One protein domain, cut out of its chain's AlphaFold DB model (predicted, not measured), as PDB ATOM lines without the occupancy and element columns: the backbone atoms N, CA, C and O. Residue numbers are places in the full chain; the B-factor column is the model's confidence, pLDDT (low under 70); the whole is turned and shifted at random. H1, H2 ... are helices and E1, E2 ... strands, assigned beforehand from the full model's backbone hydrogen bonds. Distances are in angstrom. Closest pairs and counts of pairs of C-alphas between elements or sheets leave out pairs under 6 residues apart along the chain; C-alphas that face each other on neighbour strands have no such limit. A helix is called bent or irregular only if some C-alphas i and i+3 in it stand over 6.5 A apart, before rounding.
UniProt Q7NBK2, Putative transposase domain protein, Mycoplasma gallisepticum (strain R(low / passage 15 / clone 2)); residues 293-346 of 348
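What this domain is: This is residues 293 to 346 of the 348 residues of the protein "Putative transposase domain protein" of Mycoplasma gallisepticum (strain R(low / passage 15 / clone 2)) (UniProt Q7NBK2). Two helices, H1 and H2, cross at about a right angle, and a long two-stranded hairpin, E1 and E2, reaches away from them as an arm. The hairpin makes much of the longest axis, while residues 340 to 346, most of them the last part of H2, stick out on their own. The printed part has 54 residues, with two named helices and two named strands in the order H1, E1, E2, H2; the sheet has the order E1 - E2 and is antiparallel, and the class is mixed, helices and strands. The whole is loose, with a radius of gyration of the C-alphas of 13.4 A, and the C-alphas span 45 by 28 by 16 A, only just elongated.

How they stand to each other: Begin with H1, residues 296 to 304, which a tight link joins to E1, residues 307 to 313. Another tight link leads to E2, residues 316 to 323, and the two strands form a hairpin, antiparallel with 159 degrees between their directions. Look there at N 309 and O 321, 2.8 A apart, and at N 323 and O 307, also 2.8 A, both within hydrogen-bond range. After one more tight link comes H2, residues 327 to 344, which touches H1 with residues 332 to 336 alone. Their closest C-alphas are those of Ala 302 and Leu 332, 4.6 A apart, and their lines stand about perpendicular, at 87 degrees. H1 is apart from E2, and E1 is apart from H2. In H1 each O i to N i+4 pair is within hydrogen-bond range; in H2, 12 of 14 are.

Where its parts are: Find C-alpha 296 at (13.843, 15.558, -30.623); from there H1 runs 12.4 A to C-alpha 304. E1 covers 19.4 A and ends at C-alpha 313, at (25.896, -18.040, -39.669). E2 then runs 19.8 A, from C-alpha 316 to C-alpha 323. H2 is 23.1 A long and ends at C-alpha 344, at (7.040, -3.596, -26.939). It has a kink of 41 degrees near residue 334 and is irregular: C-alphas 328 and 331 are 8.7 A apart, and its line is a rough one.

The domain as a whole: The two C-alphas farthest apart are those of Lys 293 and Asn 314, at 44.8 A. The printed part has no cut, and its three links between named elements are tight. Residues 340 to 346, of which 340 to 344 belong to H2, stand free. The mean pLDDT of the printed part is 81.2; look for values under 70 at residue 307, residues 321 to 326 and residues 345 to 346.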
ATOM      1  N   LYS A 293      12.192  16.419 -19.648       83.62
ATOM      2  CA  LYS A 293      12.246  17.279 -20.836       83.62
ATOM      3  C   LYS A 293      12.732  16.489 -22.055       83.62
ATOM      4  O   LYS A 293      13.871  16.623 -22.477       83.62
ATOM      5  N   LEU A 294      11.845  15.724 -22.686       89.75
ATOM      6  CA  LEU A 294      12.183  15.012 -23.921       89.75
ATOM      7  C   LEU A 294      12.198  15.954 -25.141       89.75
ATOM      8  O   LEU A 294      11.160  16.491 -25.562       89.75
ATOM      9  N   THR A 295      13.375  16.121 -25.746       90.12
ATOM     10  CA  THR A 295      13.554  16.837 -27.022       90.12
ATOM     11  C   THR A 295      13.792  15.871 -28.183       90.12
ATOM     12  O   THR A 295      14.185  14.725 -27.982       90.12
ATOM     13  N   MET A 296      13.568  16.342 -29.415       89.62
ATOM     14  CA  MET A 296      13.843  15.558 -30.623       89.62
ATOM     15  C   MET A 296      15.309  15.122 -30.717       89.62
ATOM     16  O   MET A 296      15.575  13.978 -31.064       89.62
ATOM     17  N   ASN A 297      16.248  16.010 -30.379       90.12
ATOM     18  CA  ASN A 297      17.673  15.690 -30.426       90.12
ATOM     19  C   ASN A 297      18.029  14.616 -29.399       90.12
ATOM     20  O   ASN A 297      18.621  13.625 -29.782       90.12
ATOM     21  N   MET A 298      17.565  14.747 -28.150       91.50
ATOM     22  CA  MET A 298      17.818  13.732 -27.117       91.50
ATOM     23  C   MET A 298      17.293  12.356 -27.524       91.50
ATOM     24  O   MET A 298      17.971  11.360 -27.321       91.50
ATOM     25  N   PHE A 299      16.106  12.291 -28.135       92.25
ATOM     26  CA  PHE A 299      15.581  11.023 -28.635       92.25
ATOM     27  C   PHE A 299      16.453  10.439 -29.757       92.25
ATOM     28  O   PHE A 299      16.761   9.254 -29.744       92.25
ATOM     29  N   ILE A 300      16.886  11.265 -30.710       90.62
ATOM     30  CA  ILE A 300      17.765  10.822 -31.802       90.62
ATOM     31  C   ILE A 300      19.132  10.385 -31.274       90.62
ATOM     32  O   ILE A 300      19.663   9.383 -31.740       90.62
ATOM     33  N   ASP A 301      19.697  11.111 -30.314       89.19
ATOM     34  CA  ASP A 301      20.983  10.784 -29.707       89.19
ATOM     35  C   ASP A 301      20.879   9.471 -28.919       89.19
ATOM     36  O   ASP A 301      21.728   8.599 -29.082       89.19
ATOM     37  N   ALA A 302      19.779   9.256 -28.186       89.75
ATOM     38  CA  ALA A 302      19.479   7.974 -27.548       89.75
ATOM     39  C   ALA A 302      19.401   6.823 -28.565       89.75
ATOM     40  O   ALA A 302      19.965   5.760 -28.325       89.75
ATOM     41  N   LEU A 303      18.773   7.039 -29.729       87.50
ATOM     42  CA  LEU A 303      18.737   6.041 -30.804       87.50
ATOM     43  C   LEU A 303      20.120   5.770 -31.421       87.50
ATOM     44  O   LEU A 303      20.408   4.647 -31.821       87.50
ATOM     45  N   LYS A 304      20.984   6.784 -31.513       84.44
ATOM     46  CA  LYS A 304      22.338   6.649 -32.078       84.44
ATOM     47  C   LYS A 304      23.318   5.944 -31.147       84.44
ATOM     48  O   LYS A 304      24.293   5.383 -31.634       84.44
ATOM     49  N   LEU A 305      23.080   5.982 -29.837       79.25
ATOM     50  CA  LEU A 305      23.915   5.294 -28.851       79.25
ATOM     51  C   LEU A 305      23.721   3.773 -28.849       79.25
ATOM     52  O   LEU A 305      24.493   3.056 -28.218       79.25
ATOM     53  N   ILE A 306      22.716   3.259 -29.557       76.12
ATOM     54  CA  ILE A 306      22.460   1.824 -29.636       76.12
ATOM     55  C   ILE A 306      23.364   1.219 -30.701       76.12
ATOM     56  O   ILE A 306      23.267   1.554 -31.882       76.12
ATOM     57  N   THR A 307      24.168   0.238 -30.304       69.88
ATOM     58  CA  THR A 307      24.848  -0.642 -31.255       69.88
ATOM     59  C   THR A 307      24.196  -2.015 -31.200       69.88
ATOM     60  O   THR A 307      24.247  -2.682 -30.171       69.88
ATOM     61  N   ILE A 308      23.564  -2.451 -32.290       73.25
ATOM     62  CA  ILE A 308      23.044  -3.818 -32.410       73.25
ATOM     63  C   ILE A 308      24.062  -4.639 -33.199       73.25
ATOM     64  O   ILE A 308      24.247  -4.429 -34.396       73.25
ATOM     65  N   THR A 309      24.723  -5.576 -32.528       73.50
ATOM     66  CA  THR A 309      25.677  -6.504 -33.134       73.50
ATOM     67  C   THR A 309      24.974  -7.826 -33.413       73.50
ATOM     68  O   THR A 309      24.674  -8.584 -32.492       73.50
ATOM     69  N   THR A 310      24.726  -8.135 -34.682       78.62
ATOM     70  CA  THR A 310      24.162  -9.421 -35.107       78.62
ATOM     71  C   THR A 310      25.262 -10.357 -35.604       78.62
ATOM     72  O   THR A 310      26.087  -9.996 -36.442       78.62
ATOM     73  N   LYS A 311      25.289 -11.589 -35.090       81.38
ATOM     74  CA  LYS A 311      26.106 -12.676 -35.633       81.38
ATOM     75  C   LYS A 311      25.228 -13.517 -36.537       81.38
ATOM     76  O   LYS A 311      24.217 -14.069 -36.100       81.38
ATOM     77  N   THR A 312      25.656 -13.652 -37.781       85.38
ATOM     78  CA  THR A 312      24.943 -14.415 -38.804       85.38
ATOM     79  C   THR A 312      25.801 -15.604 -39.212       85.38
ATOM     80  O   THR A 312      26.972 -15.428 -39.543       85.38
ATOM     81  N   VAL A 313      25.241 -16.812 -39.189       84.75
ATOM     82  CA  VAL A 313      25.896 -18.040 -39.669       84.75
ATOM     83  C   VAL A 313      24.976 -18.679 -40.701       84.75
ATOM     84  O   VAL A 313      23.792 -18.883 -40.440       84.75
ATOM     85  N   ASN A 314      25.503 -18.957 -41.896       88.31
ATOM     86  CA  ASN A 314      24.750 -19.524 -43.025       88.31
ATOM     87  C   ASN A 314      23.466 -18.738 -43.369       88.31
ATOM     88  O   ASN A 314      22.417 -19.321 -43.629       88.31
ATOM     89  N   GLY A 315      23.526 -17.403 -43.307       81.94
ATOM     90  CA  GLY A 315      22.383 -16.529 -43.598       81.94
ATOM     91  C   GLY A 315      21.299 -16.485 -42.511       81.94
ATOM     92  O   GLY A 315      20.330 -15.748 -42.665       81.94
ATOM     93  N   LYS A 316      21.459 -17.220 -41.401       78.25
ATOM     94  CA  LYS A 316      20.577 -17.141 -40.229       78.25
ATOM     95  C   LYS A 316      21.233 -16.341 -39.112       78.25
ATOM     96  O   LYS A 316      22.401 -16.555 -38.787       78.25
ATOM     97  N   VAL A 317      20.472 -15.430 -38.513       82.06
ATOM     98  CA  VAL A 317      20.897 -14.710 -37.307       82.06
ATOM     99  C   VAL A 317      20.961 -15.722 -36.165       82.06
ATOM    100  O   VAL A 317      19.946 -16.310 -35.805       82.06
ATOM    101  N   VAL A 318      22.163 -15.968 -35.644       85.38
ATOM    102  CA  VAL A 318      22.412 -16.922 -34.548       85.38
ATOM    103  C   VAL A 318      22.639 -16.232 -33.207       85.38
ATOM    104  O   VAL A 318      22.511 -16.872 -32.169       85.38
ATOM    105  N   SER A 319      22.955 -14.934 -33.200       75.25
ATOM    106  CA  SER A 319      22.942 -14.124 -31.980       75.25
ATOM    107  C   SER A 319      22.723 -12.651 -32.303       75.25
ATOM    108  O   SER A 319      23.235 -12.155 -33.304       75.25
ATOM    109  N   GLU A 320      22.036 -11.935 -31.422       75.38
ATOM    110  CA  GLU A 320      21.930 -10.478 -31.445       75.38
ATOM    111  C   GLU A 320      22.369  -9.950 -30.076       75.38
ATOM    112  O   GLU A 320      21.802 -10.318 -29.052       75.38
ATOM    113  N   ILE A 321      23.409  -9.120 -30.055       69.12
ATOM    114  CA  ILE A 321      23.877  -8.421 -28.860       69.12
ATOM    115  C   ILE A 321      23.537  -6.950 -29.054       69.12
ATOM    116  O   ILE A 321      24.119  -6.277 -29.903       69.12
ATOM    117  N   LYS A 322      22.602  -6.432 -28.261       69.06
ATOM    118  CA  LYS A 322      22.366  -4.990 -28.160       69.06
ATOM    119  C   LYS A 322      23.403  -4.437 -27.182       69.06
ATOM    120  O   LYS A 322      23.244  -4.573 -25.974       69.06
ATOM    121  N   ASN A 323      24.506  -3.913 -27.708       57.84
ATOM    122  CA  ASN A 323      25.599  -3.387 -26.902       57.84
ATOM    123  C   ASN A 323      25.202  -2.063 -26.242       57.84
ATOM    124  O   ASN A 323      24.680  -1.151 -26.887       57.84
ATOM    125  N   ASN A 324      25.475  -2.028 -24.938       59.28
ATOM    126  CA  ASN A 324      25.205  -0.968 -23.979       59.28
ATOM    127  C   ASN A 324      25.604   0.423 -24.489       59.28
ATOM    128  O   ASN A 324      26.780   0.721 -24.673       59.28
ATOM    129  N   LEU A 325      24.595   1.278 -24.648       61.97
ATOM    130  CA  LEU A 325      24.432   2.497 -23.860       61.97
ATOM    131  C   LEU A 325      25.653   2.847 -22.984       61.97
ATOM    132  O   LEU A 325      25.857   2.239 -21.932       61.97
ATOM    133  N   ASP A 326      26.449   3.827 -23.413       67.94
ATOM    134  CA  ASP A 326      27.538   4.398 -22.615       67.94
ATOM    135  C   ASP A 326      27.018   4.744 -21.199       67.94
ATOM    136  O   ASP A 326      26.072   5.536 -21.081       67.94
ATOM    137  N   PRO A 327      27.563   4.156 -20.115       72.06
ATOM    138  CA  PRO A 327      27.099   4.407 -18.750       72.06
ATOM    139  C   PRO A 327      27.148   5.884 -18.340       72.06
ATOM    140  O   PRO A 327      26.395   6.293 -17.448       72.06
ATOM    141  N   GLU A 328      27.993   6.692 -18.986       80.06
ATOM    142  CA  GLU A 328      28.079   8.136 -18.760       80.06
ATOM    143  C   GLU A 328      26.827   8.874 -19.264       80.06
ATOM    144  O   GLU A 328      26.461   9.931 -18.746       80.06
ATOM    145  N   HIS A 329      26.082   8.285 -20.202       83.56
ATOM    146  CA  HIS A 329      24.884   8.860 -20.816       83.56
ATOM    147  C   HIS A 329      23.568   8.381 -20.177       83.56
ATOM    148  O   HIS A 329      22.584   8.118 -20.871       83.56
ATOM    149  N   LYS A 330      23.504   8.338 -18.836       85.38
ATOM    150  CA  LYS A 330      22.341   7.857 -18.047       85.38
ATOM    151  C   LYS A 330      20.975   8.348 -18.543       85.38
ATOM    152  O   LYS A 330      20.017   7.580 -18.562       85.38
ATOM    153  N   GLU A 331      20.872   9.616 -18.938       87.75
ATOM    154  CA  GLU A 331      19.609  10.184 -19.419       87.75
ATOM    155  C   GLU A 331      19.179   9.610 -20.779       87.75
ATOM    156  O   GLU A 331      18.017   9.242 -20.953       87.75
ATOM    157  N   LEU A 332      20.108   9.495 -21.731       88.56
ATOM    158  CA  LEU A 332      19.835   8.938 -23.061       88.56
ATOM    159  C   LEU A 332      19.536   7.438 -22.972       88.56
ATOM    160  O   LEU A 332      18.630   6.939 -23.641       88.56
ATOM    161  N   ASN A 333      20.231   6.754 -22.067       86.38
ATOM    162  CA  ASN A 333      20.022   5.353 -21.730       86.38
ATOM    163  C   ASN A 333      18.592   5.100 -21.247       86.38
ATOM    164  O   ASN A 333      17.906   4.226 -21.776       86.38
ATOM    165  N   LYS A 334      18.113   5.917 -20.299       88.06
ATOM    166  CA  LYS A 334      16.728   5.862 -19.820       88.06
ATOM    167  C   LYS A 334      15.732   6.091 -20.963       88.06
ATOM    168  O   LYS A 334      14.820   5.292 -21.134       88.06
ATOM    169  N   ILE A 335      15.935   7.138 -21.770       91.25
ATOM    170  CA  ILE A 335      15.052   7.466 -22.905       91.25
ATOM    171  C   ILE A 335      14.900   6.279 -23.856       91.25
ATOM    172  O   ILE A 335      13.791   6.006 -24.319       91.25
ATOM    173  N   TYR A 336      15.993   5.575 -24.155       88.81
ATOM    174  CA  TYR A 336      15.936   4.403 -25.018       88.81
ATOM    175  C   TYR A 336      15.199   3.225 -24.371       88.81
ATOM    176  O   TYR A 336      14.333   2.635 -25.017       88.81
ATOM    177  N   SER A 337      15.503   2.900 -23.115       86.94
ATOM    178  CA  SER A 337      14.826   1.816 -22.392       86.94
ATOM    179  C   SER A 337      13.319   2.053 -22.297       86.94
ATOM    180  O   SER A 337      12.526   1.160 -22.591       86.94
ATOM    181  N   ASP A 338      12.911   3.281 -21.977       90.81
ATOM    182  CA  ASP A 338      11.499   3.659 -21.924       90.81
ATOM    183  C   ASP A 338      10.851   3.593 -23.313       90.81
ATOM    184  O   ASP A 338       9.707   3.167 -23.457       90.81
ATOM    185  N   PHE A 339      11.579   3.991 -24.362       90.38
ATOM    186  CA  PHE A 339      11.113   3.846 -25.738       90.38
ATOM    187  C   PHE A 339      10.867   2.380 -26.107       90.38
ATOM    188  O   PHE A 339       9.806   2.089 -26.656       90.38
ATOM    189  N   GLN A 340      11.794   1.471 -25.790       86.94
ATOM    190  CA  GLN A 340      11.597   0.036 -26.013       86.94
ATOM    191  C   GLN A 340      10.370  -0.468 -25.264       86.94
ATOM    192  O   GLN A 340       9.495  -1.062 -25.881       86.94
ATOM    193  N   TYR A 341      10.239  -0.137 -23.978       88.44
ATOM    194  CA  TYR A 341       9.079  -0.523 -23.176       88.44
ATOM    195  C   TYR A 341       7.753  -0.049 -23.797       88.44
ATOM    196  O   TYR A 341       6.799  -0.817 -23.925       88.44
ATOM    197  N   VAL A 342       7.701   1.210 -24.241       88.75
ATOM    198  CA  VAL A 342       6.519   1.798 -24.887       88.75
ATOM    199  C   VAL A 342       6.212   1.144 -26.238       88.75
ATOM    200  O   VAL A 342       5.042   1.080 -26.616       88.75
ATOM    201  N   VAL A 343       7.226   0.692 -26.980       81.75
ATOM    202  CA  VAL A 343       7.048   0.008 -28.271       81.75
ATOM    203  C   VAL A 343       6.648  -1.451 -28.085       81.75
ATOM    204  O   VAL A 343       5.703  -1.897 -28.728       81.75
ATOM    205  N   ASP A 344       7.302  -2.178 -27.187       78.56
ATOM    206  CA  ASP A 344       7.040  -3.596 -26.939       78.56
ATOM    207  C   ASP A 344       5.664  -3.792 -26.281       78.56
ATOM    208  O   ASP A 344       4.930  -4.715 -26.630       78.56
ATOM    209  N   GLY A 345       5.227  -2.849 -25.439       65.19
ATOM    210  CA  GLY A 345       3.863  -2.804 -24.907       65.19
ATOM    211  C   GLY A 345       2.757  -2.542 -25.946       65.19
ATOM    212  O   GLY A 345       1.583  -2.578 -25.588       65.19
ATOM    213  N   LEU A 346       3.093  -2.274 -27.217       52.25
ATOM    214  CA  LEU A 346       2.136  -2.189 -28.338       52.25
ATOM    215  C   LEU A 346       1.939  -3.533 -29.060       52.25
ATOM    216  O   LEU A 346       1.165  -3.580 -30.014       52.25
TER     217      LEU A 346